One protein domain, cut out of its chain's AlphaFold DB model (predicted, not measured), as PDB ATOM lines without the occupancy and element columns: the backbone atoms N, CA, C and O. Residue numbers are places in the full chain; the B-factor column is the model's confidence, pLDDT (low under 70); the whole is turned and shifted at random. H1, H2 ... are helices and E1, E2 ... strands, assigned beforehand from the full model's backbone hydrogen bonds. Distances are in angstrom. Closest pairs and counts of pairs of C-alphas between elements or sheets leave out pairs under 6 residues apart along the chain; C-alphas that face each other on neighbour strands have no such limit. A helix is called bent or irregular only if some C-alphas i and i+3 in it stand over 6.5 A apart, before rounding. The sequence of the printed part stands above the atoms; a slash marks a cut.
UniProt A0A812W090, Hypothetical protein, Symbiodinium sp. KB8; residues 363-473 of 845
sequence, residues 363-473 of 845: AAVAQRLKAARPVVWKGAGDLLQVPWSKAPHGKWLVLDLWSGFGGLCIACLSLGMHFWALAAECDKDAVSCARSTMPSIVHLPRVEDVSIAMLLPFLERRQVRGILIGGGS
ATOM      1  N   ALA A 363     458.085 417.745 394.916       87.75
ATOM      2  CA  ALA A 363     457.701 416.619 395.761       87.75
ATOM      3  C   ALA A 363     458.726 415.471 395.720       87.75
ATOM      4  O   ALA A 363     459.138 414.979 396.775       87.75
ATOM      5  N   ALA A 364     459.179 415.073 394.526       88.25
ATOM      6  CA  ALA A 364     460.146 413.990 394.368       88.25
ATOM      7  C   ALA A 364     461.505 414.341 394.988       88.25
ATOM      8  O   ALA A 364     462.109 413.530 395.694       88.25
ATOM      9  N   VAL A 365     461.979 415.570 394.779       91.75
ATOM     10  CA  VAL A 365     463.244 416.064 395.347       91.75
ATOM     11  C   VAL A 365     463.151 416.164 396.868       91.75
ATOM     12  O   VAL A 365     464.052 415.690 397.561       91.75
ATOM     13  N   ALA A 366     462.041 416.679 397.403       91.06
ATOM     14  CA  ALA A 366     461.812 416.739 398.844       91.06
ATOM     15  C   ALA A 366     461.815 415.345 399.486       91.06
ATOM     16  O   ALA A 366     462.397 415.143 400.554       91.06
ATOM     17  N   GLN A 367     461.203 414.357 398.827       91.25
ATOM     18  CA  GLN A 367     461.186 412.977 399.302       91.25
ATOM     19  C   GLN A 367     462.587 412.348 399.262       91.25
ATOM     20  O   GLN A 367     462.994 411.715 400.244       91.25
ATOM     21  N   ARG A 368     463.349 412.571 398.181       92.81
ATOM     22  CA  ARG A 368     464.753 412.138 398.064       92.81
ATOM     23  C   ARG A 368     465.617 412.757 399.162       92.81
ATOM     24  O   ARG A 368     466.320 412.028 399.858       92.81
ATOM     25  N   LEU A 369     465.505 414.066 399.390       93.44
ATOM     26  CA  LEU A 369     466.249 414.774 400.433       93.44
ATOM     27  C   LEU A 369     465.860 414.297 401.838       93.44
ATOM     28  O   LEU A 369     466.728 414.025 402.666       93.44
ATOM     29  N   LYS A 370     464.568 414.093 402.106       91.75
ATOM     30  CA  LYS A 370     464.071 413.541 403.379       91.75
ATOM     31  C   LYS A 370     464.620 412.135 403.663       91.75
ATOM     32  O   LYS A 370     464.901 411.807 404.824       91.75
ATOM     33  N   ALA A 371     464.774 411.313 402.624       92.25
ATOM     34  CA  ALA A 371     465.335 409.964 402.698       92.25
ATOM     35  C   ALA A 371     466.876 409.927 402.659       92.25
ATOM     36  O   ALA A 371     467.464 408.886 402.967       92.25
ATOM     37  N   ALA A 372     467.532 411.043 402.327       92.31
ATOM     38  CA  ALA A 372     468.970 411.100 402.117       92.31
ATOM     39  C   ALA A 372     469.771 410.707 403.370       92.31
ATOM     40  O   ALA A 372     469.405 410.970 404.531       92.31
ATOM     41  N   ARG A 373     470.909 410.065 403.108       94.12
ATOM     42  CA  ARG A 373     471.941 409.765 404.102       94.12
ATOM     43  C   ARG A 373     472.930 410.935 404.173       94.12
ATOM     44  O   ARG A 373     472.993 411.715 403.225       94.12
ATOM     45  N   PRO A 374     473.691 411.073 405.271       95.25
ATOM     46  CA  PRO A 374     474.798 412.018 405.309       95.25
ATOM     47  C   PRO A 374     475.759 411.785 404.139       95.25
ATOM     48  O   PRO A 374     475.924 410.651 403.666       95.25
ATOM     49  N   VAL A 375     476.366 412.865 403.660       96.25
ATOM     50  CA  VAL A 375     477.347 412.799 402.579       96.25
ATOM     51  C   VAL A 375     478.609 412.116 403.089       96.25
ATOM     52  O   VAL A 375     479.073 412.384 404.194       96.25
ATOM     53  N   VAL A 376     479.137 411.197 402.283       93.75
ATOM     54  CA  VAL A 376     480.371 410.460 402.560       93.75
ATOM     55  C   VAL A 376     481.228 410.432 401.303       93.75
ATOM     56  O   VAL A 376     480.697 410.361 400.193       93.75
ATOM     57  N   TRP A 377     482.542 410.462 401.491       93.62
ATOM     58  CA  TRP A 377     483.502 410.288 400.408       93.62
ATOM     59  C   TRP A 377     483.636 408.806 400.040       93.62
ATOM     60  O   TRP A 377     483.864 407.967 400.911       93.62
ATOM     61  N   LYS A 378     483.498 408.493 398.751       89.38
ATOM     62  CA  LYS A 378     483.734 407.170 398.148       89.38
ATOM     63  C   LYS A 378     484.665 407.227 396.932       89.38
ATOM     64  O   LYS A 378     484.746 406.259 396.182       89.38
ATOM     65  N   GLY A 379     485.335 408.358 396.708       81.12
ATOM     66  CA  GLY A 379     486.312 408.473 395.631       81.12
ATOM     67  C   GLY A 379     487.498 407.528 395.843       81.12
ATOM     68  O   GLY A 379     487.843 407.198 396.974       81.12
ATOM     69  N   ALA A 380     488.128 407.105 394.744       71.94
ATOM     70  CA  ALA A 380     489.275 406.192 394.774       71.94
ATOM     71  C   ALA A 380     490.550 406.819 395.375       71.94
ATOM     72  O   ALA A 380     491.436 406.093 395.816       71.94
ATOM     73  N   GLY A 381     490.654 408.152 395.362       71.94
ATOM     74  CA  GLY A 381     491.766 408.894 395.954       71.94
ATOM     75  C   GLY A 381     491.490 409.337 397.390       71.94
ATOM     76  O   GLY A 381     490.337 409.416 397.824       71.94
ATOM     77  N   ASP A 382     492.558 409.684 398.105       79.62
ATOM     78  CA  ASP A 382     492.462 410.226 399.457       79.62
ATOM     79  C   ASP A 382     491.772 411.594 399.454       79.62
ATOM     80  O   ASP A 382     492.115 412.497 398.684       79.62
ATOM     81  N   LEU A 383     490.811 411.767 400.360       85.12
ATOM     82  CA  LEU A 383     490.208 413.066 400.616       85.12
ATOM     83  C   LEU A 383     491.177 413.915 401.444       85.12
ATOM     84  O   LEU A 383     491.578 413.503 402.536       85.12
ATOM     85  N   LEU A 384     491.484 415.126 400.970       84.44
ATOM     86  CA  LEU A 384     492.303 416.095 401.702       84.44
ATOM     87  C   LEU A 384     491.791 416.256 403.140       84.44
ATOM     88  O   LEU A 384     490.627 416.590 403.346       84.44
ATOM     89  N   GLN A 385     492.668 416.056 404.121       82.62
ATOM     90  CA  GLN A 385     492.387 416.320 405.532       82.62
ATOM     91  C   GLN A 385     493.063 417.627 405.945       82.62
ATOM     92  O   GLN A 385     494.244 417.829 405.660       82.62
ATOM     93  N   VAL A 386     492.328 418.504 406.633       79.31
ATOM     94  CA  VAL A 386     492.841 419.795 407.126       79.31
ATOM     95  C   VAL A 386     492.894 419.809 408.662       79.31
ATOM     96  O   VAL A 386     492.020 420.386 409.306       79.31
ATOM     97  N   PRO A 387     493.906 419.173 409.289       66.56
ATOM     98  CA  PRO A 387     493.938 418.941 410.739       66.56
ATOM     99  C   PRO A 387     494.030 420.220 411.586       66.56
ATOM    100  O   PRO A 387     493.706 420.192 412.769       66.56
ATOM    101  N   TRP A 388     494.451 421.341 410.994       72.31
ATOM    102  CA  TRP A 388     494.483 422.659 411.645       72.31
ATOM    103  C   TRP A 388     493.094 423.301 411.792       72.31
ATOM    104  O   TRP A 388     492.952 424.327 412.454       72.31
ATOM    105  N   SER A 389     492.061 422.732 411.165       72.00
ATOM    106  CA  SER A 389     490.691 423.229 411.245       72.00
ATOM    107  C   SER A 389     489.821 422.281 412.064       72.00
ATOM    108  O   SER A 389     489.912 421.061 411.937       72.00
ATOM    109  N   LYS A 390     488.952 422.837 412.912       76.38
ATOM    110  CA  LYS A 390     487.987 422.061 413.702       76.38
ATOM    111  C   LYS A 390     486.628 422.097 413.020       76.38
ATOM    112  O   LYS A 390     486.108 423.178 412.743       76.38
ATOM    113  N   ALA A 391     486.034 420.924 412.809       79.75
ATOM    114  CA  ALA A 391     484.687 420.819 412.268       79.75
ATOM    115  C   ALA A 391     483.689 421.612 413.138       79.75
ATOM    116  O   ALA A 391     483.689 421.453 414.366       79.75
ATOM    117  N   PRO A 392     482.804 422.438 412.551       82.50
ATOM    118  CA  PRO A 392     481.719 423.058 413.299       82.50
ATOM    119  C   PRO A 392     480.829 421.986 413.940       82.50
ATOM    120  O   PRO A 392     480.316 421.094 413.264       82.50
ATOM    121  N   HIS A 393     480.608 422.093 415.253       84.88
ATOM    122  CA  HIS A 393     479.759 421.155 415.988       84.88
ATOM    123  C   HIS A 393     478.335 421.110 415.429       84.88
ATOM    124  O   HIS A 393     477.747 422.152 415.141       84.88
ATOM    125  N   GLY A 394     477.747 419.916 415.382       88.44
ATOM    126  CA  GLY A 394     476.354 419.710 415.003       88.44
ATOM    127  C   GLY A 394     476.169 419.196 413.576       88.44
ATOM    128  O   GLY A 394     477.111 418.847 412.872       88.44
ATOM    129  N   LYS A 395     474.900 419.100 413.190       93.56
ATOM    130  CA  LYS A 395     474.424 418.541 411.923       93.56
ATOM    131  C   LYS A 395     474.071 419.673 410.967       93.56
ATOM    132  O   LYS A 395     473.316 420.555 411.366       93.56
ATOM    133  N   TRP A 396     474.566 419.633 409.736       95.81
ATOM    134  CA  TRP A 396     474.375 420.718 408.765       95.81
ATOM    135  C   TRP A 396     473.625 420.259 407.516       95.81
ATOM    136  O   TRP A 396     473.723 419.102 407.111       95.81
ATOM    137  N   LEU A 397     472.885 421.172 406.894       96.44
ATOM    138  CA  LEU A 397     472.385 421.011 405.530       96.44
ATOM    139  C   LEU A 397     473.208 421.916 404.609       96.44
ATOM    140  O   LEU A 397     473.337 423.104 404.885       96.44
ATOM    141  N   VAL A 398     473.769 421.360 403.541       96.81
ATOM    142  CA  VAL A 398     474.542 422.091 402.534       96.81
ATOM    143  C   VAL A 398     473.708 422.203 401.263       96.81
ATOM    144  O   VAL A 398     473.239 421.202 400.726       96.81
ATOM    145  N   LEU A 399     473.501 423.426 400.795       96.56
ATOM    146  CA  LEU A 399     472.859 423.738 399.526       96.56
ATOM    147  C   LEU A 399     473.954 424.243 398.582       96.56
ATOM    148  O   LEU A 399     474.324 425.415 398.632       96.56
ATOM    149  N   ASP A 400     474.512 423.329 397.795       95.94
ATOM    150  CA  ASP A 400     475.643 423.580 396.898       95.94
ATOM    151  C   ASP A 400     475.122 424.070 395.539       95.94
ATOM    152  O   ASP A 400     474.651 423.289 394.708       95.94
ATOM    153  N   LEU A 401     475.116 425.388 395.352       94.19
ATOM    154  CA  LEU A 401     474.607 426.035 394.144       94.19
ATOM    155  C   LEU A 401     475.746 426.198 393.136       94.19
ATOM    156  O   LEU A 401     476.819 426.662 393.513       94.19
ATOM    157  N   TRP A 402     475.509 425.868 391.862       93.62
ATOM    158  CA  TRP A 402     476.575 425.797 390.847       93.62
ATOM    159  C   TRP A 402     477.686 424.836 391.293       93.62
ATOM    160  O   TRP A 402     478.864 425.189 391.370       93.62
ATOM    161  N   SER A 403     477.265 423.632 391.679       90.62
ATOM    162  CA  SER A 403     478.086 422.679 392.432       90.62
ATOM    163  C   SER A 403     479.340 422.224 391.673       90.62
ATOM    164  O   SER A 403     480.357 421.870 392.285       90.62
ATOM    165  N   GLY A 404     479.304 422.225 390.339       89.69
ATOM    166  CA  GLY A 404     480.308 421.583 389.508       89.69
ATOM    167  C   GLY A 404     480.451 420.119 389.910       89.69
ATOM    168  O   GLY A 404     479.482 419.366 389.956       89.69
ATOM    169  N   PHE A 405     481.674 419.711 390.246       89.19
ATOM    170  CA  PHE A 405     481.959 418.369 390.765       89.19
ATOM    171  C   PHE A 405     481.760 418.241 392.293       89.19
ATOM    172  O   PHE A 405     482.207 417.264 392.892       89.19
ATOM    173  N   GLY A 406     481.118 419.215 392.949       91.06
ATOM    174  CA  GLY A 406     480.847 419.199 394.391       91.06
ATOM    175  C   GLY A 406     481.931 419.850 395.246       91.06
ATOM    176  O   GLY A 406     482.231 419.361 396.335       91.06
ATOM    177  N   GLY A 407     482.547 420.938 394.772       91.06
ATOM    178  CA  GLY A 407     483.683 421.578 395.451       91.06
ATOM    179  C   GLY A 407     483.387 422.009 396.895       91.06
ATOM    180  O   GLY A 407     484.223 421.806 397.780       91.06
ATOM    181  N   LEU A 408     482.186 422.540 397.159       93.19
ATOM    182  CA  LEU A 408     481.759 422.916 398.510       93.19
ATOM    183  C   LEU A 408     481.579 421.684 399.404       93.19
ATOM    184  O   LEU A 408     482.049 421.667 400.541       93.19
ATOM    185  N   CYS A 409     480.955 420.628 398.877       94.56
ATOM    186  CA  CYS A 409     480.776 419.365 399.592       94.56
ATOM    187  C   CYS A 409     482.125 418.716 399.944       94.56
ATOM    188  O   CYS A 409     482.309 418.268 401.076       94.56
ATOM    189  N   ILE A 410     483.088 418.727 399.017       93.62
ATOM    190  CA  ILE A 410     484.457 418.243 399.255       93.62
ATOM    191  C   ILE A 410     485.114 419.044 400.381       93.62
ATOM    192  O   ILE A 410     485.649 418.448 401.312       93.62
ATOM    193  N   ALA A 411     485.014 420.377 400.358       91.06
ATOM    194  CA  ALA A 411     485.559 421.220 401.420       91.06
ATOM    195  C   ALA A 411     484.923 420.915 402.789       91.06
ATOM    196  O   ALA A 411     485.634 420.796 403.788       91.06
ATOM    197  N   CYS A 412     483.601 420.718 402.847       92.81
ATOM    198  CA  CYS A 412     482.907 420.317 404.073       92.81
ATOM    199  C   CYS A 412     483.375 418.946 404.589       92.81
ATOM    200  O   CYS A 412     483.602 418.796 405.792       92.81
ATOM    201  N   LEU A 413     483.561 417.958 403.708       93.12
ATOM    202  CA  LEU A 413     484.089 416.647 404.094       93.12
ATOM    203  C   LEU A 413     485.534 416.749 404.600       93.12
ATOM    204  O   LEU A 413     485.862 416.139 405.614       93.12
ATOM    205  N   SER A 414     486.376 417.551 403.943       90.69
ATOM    206  CA  SER A 414     487.769 417.794 404.342       90.69
ATOM    207  C   SER A 414     487.889 418.435 405.725       90.69
ATOM    208  O   SER A 414     488.831 418.146 406.460       90.69
ATOM    209  N   LEU A 415     486.920 419.277 406.099       89.19
ATOM    210  CA  LEU A 415     486.798 419.867 407.434       89.19
ATOM    211  C   LEU A 415     486.289 418.877 408.494       89.19
ATOM    212  O   LEU A 415     486.272 419.227 409.672       89.19
ATOM    213  N   GLY A 416     485.830 417.683 408.104       89.56
ATOM    214  CA  GLY A 416     485.183 416.724 409.002       89.56
ATOM    215  C   GLY A 416     483.747 417.106 409.380       89.56
ATOM    216  O   GLY A 416     483.250 416.688 410.426       89.56
ATOM    217  N   MET A 417     483.066 417.926 408.569       91.81
ATOM    218  CA  MET A 417     481.673 418.305 408.819       91.81
ATOM    219  C   MET A 417     480.730 417.120 408.608       91.81
ATOM    220  O   MET A 417     480.838 416.388 407.627       91.81
ATOM    221  N   HIS A 418     479.731 416.984 409.481       93.81
ATOM    222  CA  HIS A 418     478.644 416.026 409.294       93.81
ATOM    223  C   HIS A 418     477.426 416.716 408.662       93.81
ATOM    224  O   HIS A 418     476.699 417.457 409.338       93.81
ATOM    225  N   PHE A 419     477.162 416.446 407.380       96.25
ATOM    226  CA  PHE A 419     476.133 417.158 406.622       96.25
ATOM    227  C   PHE A 419     475.336 416.295 405.634       96.25
ATOM    228  O   PHE A 419     475.745 415.199 405.255       96.25
ATOM    229  N   TRP A 420     474.181 416.819 405.225       97.50
ATOM    230  CA  TRP A 420     473.403 416.384 404.058       97.50
ATOM    231  C   TRP A 420     473.536 417.431 402.961       97.50
ATOM    232  O   TRP A 420     473.721 418.599 403.293       97.50
ATOM    233  N   ALA A 421     473.413 417.046 401.692       97.00
ATOM    234  CA  ALA A 421     473.571 417.986 400.590       97.00
ATOM    235  C   ALA A 421     472.456 417.906 399.544       97.00
ATOM    236  O   ALA A 421     472.040 416.815 399.143       97.00
ATOM    237  N   LEU A 422     472.041 419.084 399.084       96.75
ATOM    238  CA  LEU A 422     471.301 419.304 397.847       96.75
ATOM    239  C   LEU A 422     472.210 420.119 396.920       96.75
ATOM    240  O   LEU A 422     472.644 421.202 397.305       96.75
ATOM    241  N   ALA A 423     472.510 419.600 395.734       96.38
ATOM    242  CA  ALA A 423     473.413 420.223 394.775       96.38
ATOM    243  C   ALA A 423     472.673 420.583 393.485       96.38
ATOM    244  O   ALA A 423     471.969 419.743 392.926       96.38
ATOM    245  N   ALA A 424     472.858 421.810 393.002       95.00
ATOM    246  CA  ALA A 424     472.307 422.275 391.735       95.00
ATOM    247  C   ALA A 424     473.427 422.446 390.696       95.00
ATOM    248  O   ALA A 424     474.320 423.276 390.883       95.00
ATOM    249  N   GLU A 425     473.384 421.658 389.618       94.25
ATOM    250  CA  GLU A 425     474.376 421.655 388.534       94.25
ATOM    251  C   GLU A 425     473.749 421.185 387.210       94.25
ATOM    252  O   GLU A 425     473.037 420.181 387.178       94.25
ATOM    253  N   CYS A 426     474.032 421.901 386.117       90.56
ATOM    254  CA  CYS A 426     473.475 421.622 384.793       90.56
ATOM    255  C   CYS A 426     474.419 420.813 383.889       90.56
ATOM    256  O   CYS A 426     473.948 420.160 382.953       90.56
ATOM    257  N   ASP A 427     475.730 420.819 384.157       86.62
ATOM    258  CA  ASP A 427     476.710 420.002 383.443       86.62
ATOM    259  C   ASP A 427     476.631 418.537 383.911       86.62
ATOM    260  O   ASP A 427     476.896 418.189 385.066       86.62
ATOM    261  N   LYS A 428     476.234 417.653 382.990       85.00
ATOM    262  CA  LYS A 428     476.002 416.232 383.281       85.00
ATOM    263  C   LYS A 428     477.279 415.489 383.671       85.00
ATOM    264  O   LYS A 428     477.203 414.562 384.479       85.00
ATOM    265  N   ASP A 429     478.430 415.890 383.135       82.56
ATOM    266  CA  ASP A 429     479.713 415.246 383.424       82.56
ATOM    267  C   ASP A 429     480.145 415.574 384.856       82.56
ATOM    268  O   ASP A 429     480.560 414.695 385.617       82.56
ATOM    269  N   ALA A 430     479.957 416.831 385.261       84.50
ATOM    270  CA  ALA A 430     480.210 417.292 386.617       84.50
ATOM    271  C   ALA A 430     479.295 416.592 387.642       84.50
ATOM    272  O   ALA A 430     479.783 416.083 388.658       84.50
ATOM    273  N   VAL A 431     477.998 416.458 387.332       88.44
ATOM    274  CA  VAL A 431     477.037 415.684 388.145       88.44
ATOM    275  C   VAL A 431     477.450 414.217 388.248       88.44
ATOM    276  O   VAL A 431     477.421 413.651 389.339       88.44
ATOM    277  N   SER A 432     477.855 413.595 387.138       86.12
ATOM    278  CA  SER A 432     478.306 412.199 387.119       86.12
ATOM    279  C   SER A 432     479.540 411.990 388.008       86.12
ATOM    280  O   SER A 432     479.584 411.059 388.816       86.12
ATOM    281  N   CYS A 433     480.509 412.910 387.942       85.25
ATOM    282  CA  CYS A 433     481.711 412.903 388.779       85.25
ATOM    283  C   CYS A 433     481.390 413.068 390.278       85.25
ATOM    284  O   CYS A 433     481.893 412.325 391.128       85.25
ATOM    285  N   ALA A 434     480.499 414.002 390.621       89.62
ATOM    286  CA  ALA A 434     480.051 414.187 391.998       89.62
ATOM    287  C   ALA A 434     479.283 412.956 392.513       89.62
ATOM    288  O   ALA A 434     479.496 412.516 393.640       89.62
ATOM    289  N   ARG A 435     478.429 412.351 391.683       90.06
ATOM    290  CA  ARG A 435     477.613 411.184 392.044       90.06
ATOM    291  C   ARG A 435     478.447 409.924 392.272       90.06
ATOM    292  O   ARG A 435     478.133 409.153 393.177       90.06
ATOM    293  N   SER A 436     479.504 409.717 391.487       86.56
ATOM    294  CA  SER A 436     480.402 408.566 391.652       86.56
ATOM    295  C   SER A 436     481.231 408.660 392.938       86.56
ATOM    296  O   SER A 436     481.425 407.660 393.629       86.56
ATOM    297  N   THR A 437     481.663 409.869 393.308       89.25
ATOM    298  CA  THR A 437     482.501 410.105 394.496       89.25
ATOM    299  C   THR A 437     481.697 410.356 395.774       89.25
ATOM    300  O   THR A 437     482.152 410.005 396.861       89.25
ATOM    301  N   MET A 438     480.497 410.930 395.673       94.06
ATOM    302  CA  MET A 438     479.631 411.325 396.789       94.06
ATOM    303  C   MET A 438     478.155 410.975 396.492       94.06
ATOM    304  O   MET A 438     477.314 411.859 396.313       94.06
ATOM    305  N   PRO A 439     477.775 409.683 396.499       90.81
ATOM    306  CA  PRO A 439     476.464 409.227 396.014       90.81
ATOM    307  C   PRO A 439     475.264 409.648 396.879       90.81
ATOM    308  O   PRO A 439     474.121 409.466 396.473       90.81
ATOM    309  N   SER A 440     475.497 410.165 398.088       93.62
ATOM    310  CA  SER A 440     474.424 410.627 398.981       93.62
ATOM    311  C   SER A 440     473.900 412.030 398.635       93.62
ATOM    312  O   SER A 440     472.934 412.468 399.260       93.62
ATOM    313  N   ILE A 441     474.543 412.752 397.711       95.06
ATOM    314  CA  ILE A 441     474.117 414.093 397.293       95.06
ATOM    315  C   ILE A 441     472.822 413.985 396.478       95.06
ATOM    316  O   ILE A 441     472.708 413.168 395.563       95.06
ATOM    317  N   VAL A 442     471.832 414.821 396.798       95.50
ATOM    318  CA  VAL A 442     470.622 414.955 395.976       95.50
ATOM    319  C   VAL A 442     470.880 416.016 394.913       95.50
ATOM    320  O   VAL A 442     471.223 417.142 395.254       95.50
ATOM    321  N   HIS A 443     470.722 415.663 393.639       94.19
ATOM    322  CA  HIS A 443     471.029 416.553 392.518       94.19
ATOM    323  C   HIS A 443     469.778 417.193 391.908       94.19
ATOM    324  O   HIS A 443     468.729 416.553 391.790       94.19
ATOM    325  N   LEU A 444     469.939 418.440 391.477       93.50
ATOM    326  CA  LEU A 444     468.995 419.237 390.703       93.50
ATOM    327  C   LEU A 444     469.710 419.831 389.478       93.50
ATOM    328  O   LEU A 444     470.875 420.208 389.591       93.50
ATOM    329  N   PRO A 445     469.037 419.955 388.323       89.50
ATOM    330  CA  PRO A 445     469.664 420.439 387.097       89.50
ATOM    331  C   PRO A 445     469.874 421.956 387.089       89.50
ATOM    332  O   PRO A 445     470.742 422.459 386.382       89.50
ATOM    333  N   ARG A 446     469.056 422.711 387.827       89.88
ATOM    334  CA  ARG A 446     469.038 424.173 387.780       89.88
ATOM    335  C   ARG A 446     468.997 424.764 389.174       89.88
ATOM    336  O   ARG A 446     468.337 424.240 390.067       89.88
ATOM    337  N   VAL A 447     469.679 425.893 389.335       90.12
ATOM    338  CA  VAL A 447     469.687 426.650 390.592       90.12
ATOM    339  C   VAL A 447     468.340 427.338 390.820       90.12
ATOM    340  O   VAL A 447     467.907 427.438 391.963       90.12
ATOM    341  N   GLU A 448     467.645 427.749 389.753       89.50
ATOM    342  CA  GLU A 448     466.340 428.419 389.857       89.50
ATOM    343  C   GLU A 448     465.225 427.503 390.384       89.50
ATOM    344  O   GLU A 448     464.234 427.988 390.923       89.50
ATOM    345  N   ASP A 449     465.392 426.185 390.264       89.38
ATOM    346  CA  ASP A 449     464.401 425.211 390.726       89.38
ATOM    347  C   ASP A 449     464.483 424.988 392.249       89.38
ATOM    348  O   ASP A 449     463.562 424.434 392.856       89.38
ATOM    349  N   VAL A 450     465.572 425.419 392.898       90.31
ATOM    350  CA  VAL A 450     465.768 425.243 394.340       90.31
ATOM    351  C   VAL A 450     464.791 426.135 395.105       90.31
ATOM    352  O   VAL A 450     464.853 427.359 395.047       90.31
ATOM    353  N   SER A 451     463.914 425.517 395.897       90.38
ATOM    354  CA  SER A 451     462.922 426.233 396.702       90.38
ATOM    355  C   SER A 451     462.856 425.713 398.134       90.38
ATOM    356  O   SER A 451     463.186 424.564 398.426       90.38
ATOM    357  N   ILE A 452     462.364 426.553 399.046       88.88
ATOM    358  CA  ILE A 452     462.209 426.191 400.464       88.88
ATOM    359  C   ILE A 452     461.247 425.026 400.647       88.88
ATOM    360  O   ILE A 452     461.486 424.181 401.506       88.88
ATOM    361  N   ALA A 453     460.202 424.943 399.819       88.44
ATOM    362  CA  ALA A 453     459.224 423.861 399.867       88.44
ATOM    363  C   ALA A 453     459.884 422.473 399.764       88.44
ATOM    364  O   ALA A 453     459.444 421.538 400.430       88.44
ATOM    365  N   MET A 454     460.992 422.355 399.017       92.06
ATOM    366  CA  MET A 454     461.763 421.111 398.915       92.06
ATOM    367  C   MET A 454     462.476 420.735 400.224       92.06
ATOM    368  O   MET A 454     462.736 419.561 400.485       92.06
ATOM    369  N   LEU A 455     462.805 421.726 401.055       92.00
ATOM    370  CA  LEU A 455     463.599 421.566 402.274       92.00
ATOM    371  C   LEU A 455     462.731 421.302 403.512       92.00
ATOM    372  O   LEU A 455     463.192 420.646 404.447       92.00
ATOM    373  N   LEU A 456     461.478 421.776 403.531       90.38
ATOM    374  CA  LEU A 456     460.595 421.663 404.702       90.38
ATOM    375  C   LEU A 456     460.430 420.217 405.200       90.38
ATOM    376  O   LEU A 456     460.678 419.982 406.385       90.38
ATOM    377  N   PRO A 457     460.152 419.209 404.343       91.94
ATOM    378  CA  PRO A 457     459.977 417.835 404.818       91.94
ATOM    379  C   PRO A 457     461.254 417.225 405.416       91.94
ATOM    380  O   PRO A 457     461.184 416.272 406.201       91.94
ATOM    381  N   PHE A 458     462.425 417.743 405.031       93.31
ATOM    382  CA  PHE A 458     463.708 417.376 405.621       93.31
ATOM    383  C   PHE A 458     463.890 418.035 406.993       93.31
ATOM    384  O   PHE A 458     464.215 417.329 407.950       93.31
ATOM    385  N   LEU A 459     463.636 419.344 407.102       90.31
ATOM    386  CA  LEU A 459     463.767 420.110 408.348       90.31
ATOM    387  C   LEU A 459     462.798 419.624 409.438       90.31
ATOM    388  O   LEU A 459     463.167 419.574 410.606       90.31
ATOM    389  N   GLU A 460     461.596 419.180 409.066       88.38
ATOM    390  CA  GLU A 460     460.639 418.563 409.998       88.38
ATOM    391  C   GLU A 460     461.141 417.225 410.559       88.38
ATOM    392  O   GLU A 460     460.938 416.904 411.729       88.38
ATOM    393  N   ARG A 461     461.798 416.413 409.721       88.56
ATOM    394  CA  ARG A 461     462.283 415.078 410.104       88.56
ATOM    395  C   ARG A 461     463.612 415.134 410.857       88.56
ATOM    396  O   ARG A 461     463.912 414.228 411.636       88.56
ATOM    397  N   ARG A 462     464.470 416.106 410.546       87.38
ATOM    398  CA  ARG A 462     465.874 416.139 410.969       87.38
ATOM    399  C   ARG A 462     466.156 417.419 411.745       87.38
ATOM    400  O   ARG A 462     466.031 418.511 411.212       87.38
ATOM    401  N   GLN A 463     466.668 417.275 412.965       86.38
ATOM    402  CA  GLN A 463     467.235 418.410 413.689       86.38
ATOM    403  C   GLN A 463     468.644 418.720 413.170       86.38
ATOM    404  O   GLN A 463     469.585 417.947 413.383       86.38
ATOM    405  N   VAL A 464     468.765 419.849 412.472       92.56
ATOM    406  CA  VAL A 464     470.029 420.438 412.013       92.56
ATOM    407  C   VAL A 464     470.329 421.705 412.811       92.56
ATOM    408  O   VAL A 464     469.421 422.385 413.273       92.56
ATOM    409  N   ARG A 465     471.613 422.018 412.984       92.88
ATOM    410  CA  ARG A 465     472.081 423.264 413.605       92.88
ATOM    411  C   ARG A 465     471.926 424.452 412.656       92.88
ATOM    412  O   ARG A 465     471.616 425.558 413.089       92.88
ATOM    413  N   GLY A 466     472.196 424.230 411.375       93.44
ATOM    414  CA  GLY A 466     472.290 425.307 410.406       93.44
ATOM    415  C   GLY A 466     472.312 424.831 408.963       93.44
ATOM    416  O   GLY A 466     472.411 423.631 408.677       93.44
ATOM    417  N   ILE A 467     472.209 425.807 408.069       94.69
ATOM    418  CA  ILE A 467     472.201 425.640 406.621       94.69
ATOM    419  C   ILE A 467     473.370 426.444 406.051       94.69
ATOM    420  O   ILE A 467     473.459 427.650 406.273       94.69
ATOM    421  N   LEU A 468     474.255 425.775 405.318       95.25
ATOM    422  CA  LEU A 468     475.285 426.408 404.500       95.25
ATOM    423  C   LEU A 468     474.786 426.436 403.056       95.25
ATOM    424  O   LEU A 468     474.471 425.386 402.511       95.25
ATOM    425  N   ILE A 469     474.691 427.612 402.447       94.94
ATOM    426  CA  ILE A 469     474.105 427.787 401.116       94.94
ATOM    427  C   ILE A 469     475.005 428.628 400.214       94.94
ATOM    428  O   ILE A 469     475.461 429.700 400.608       94.94
ATOM    429  N   GLY A 470     475.194 428.163 398.981       92.94
ATOM    430  CA  GLY A 470     475.783 428.923 397.886       92.94
ATOM    431  C   GLY A 470     476.875 428.149 397.149       92.94
ATOM    432  O   GLY A 470     476.828 426.925 397.118       92.94
ATOM    433  N   GLY A 471     477.821 428.850 396.525       92.19
ATOM    434  CA  GLY A 471     478.838 428.245 395.656       92.19
ATOM    435  C   GLY A 471     479.494 429.253 394.709       92.19
ATOM    436  O   GLY A 471     479.536 430.448 395.001       92.19
ATOM    437  N   GLY A 472     480.050 428.784 393.591       90.25
ATOM    438  CA  GLY A 472     480.762 429.624 392.620       90.25
ATOM    439  C   GLY A 472     479.904 429.941 391.399       90.25
ATOM    440  O   GLY A 472     479.741 429.095 390.525       90.25
ATOM    441  N   SER A 473     479.373 431.163 391.306       89.25
ATOM    442  CA  SER A 473     478.561 431.560 390.144       89.25
ATOM    443  C   SER A 473     479.401 431.641 388.855       89.25
ATOM    444  O   SER A 473     480.587 431.987 388.925       89.25
TER     445      SER A 473
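This is residues 363 to 473 of the 845 residues of the protein "Hypothetical protein" of Symbiodinium sp. KB8 (UniProt A0A812W090). A twisted sheet of four parallel strands forms the core, with H1 over one face and H2 over the opposite face. H4 packs beside H1, H3 only grazes the sheet, and residues 372 to 394 swing wide past H2. The 111 printed residues hold four named helices and four named strands, in the order H1 E1 H2 E2 H3 E3 H4 E4; the sheet's order is E3 E2 E1 E4. The class is mixed, and the whole is compact: radius of gyration of the C-alphas 13.2 A, spans 38 by 33 by 24 A.

H1, residues 363 to 371, touches H4, residues 452 to 461, at a shallow tilt of 32 degrees, the same way; the closest C-alphas, of Ala 366 and Met 454, are 4.4 A apart. E1, residues 395 to 401, H2, residues 407 to 414, and E2, residues 418 to 424, make a strand-helix-strand unit, two parallel neighbour strands with a helix between. E2, H3, residues 428 to 437, and E3, residues 442 to 444, make another. E3, H4 and E4, residues 466 to 472, make a split unit, with E2 and E1 between its strands; the three crossovers are right-handed. N 398 and O 420, N 423 and O 442, and N 399 and O 468, each 2.8 A apart, are within hydrogen-bond range across E1 and E2, E2 and E3, and E1 and E4. H1, H2 and H3 have every O i to N i+4 pair within range, H4 3 of 6.

H1 begins at C-alpha 363 (457.701, 416.619, 395.761). E1 spans 19.3 A, E2 19.7 A and E4 20.2 A, ending at C-alpha 472 (480.762, 429.624, 392.620). H4 is irregular, but only just: C-alphas 454 and 457 are 7.0 A apart.

The farthest C-alphas, of Ala 363 and Trp 388, are 40.5 A apart. The printed part has no cut. The link from H1 to E1 is long, 23 residues. Residue 387 has pLDDT under 70.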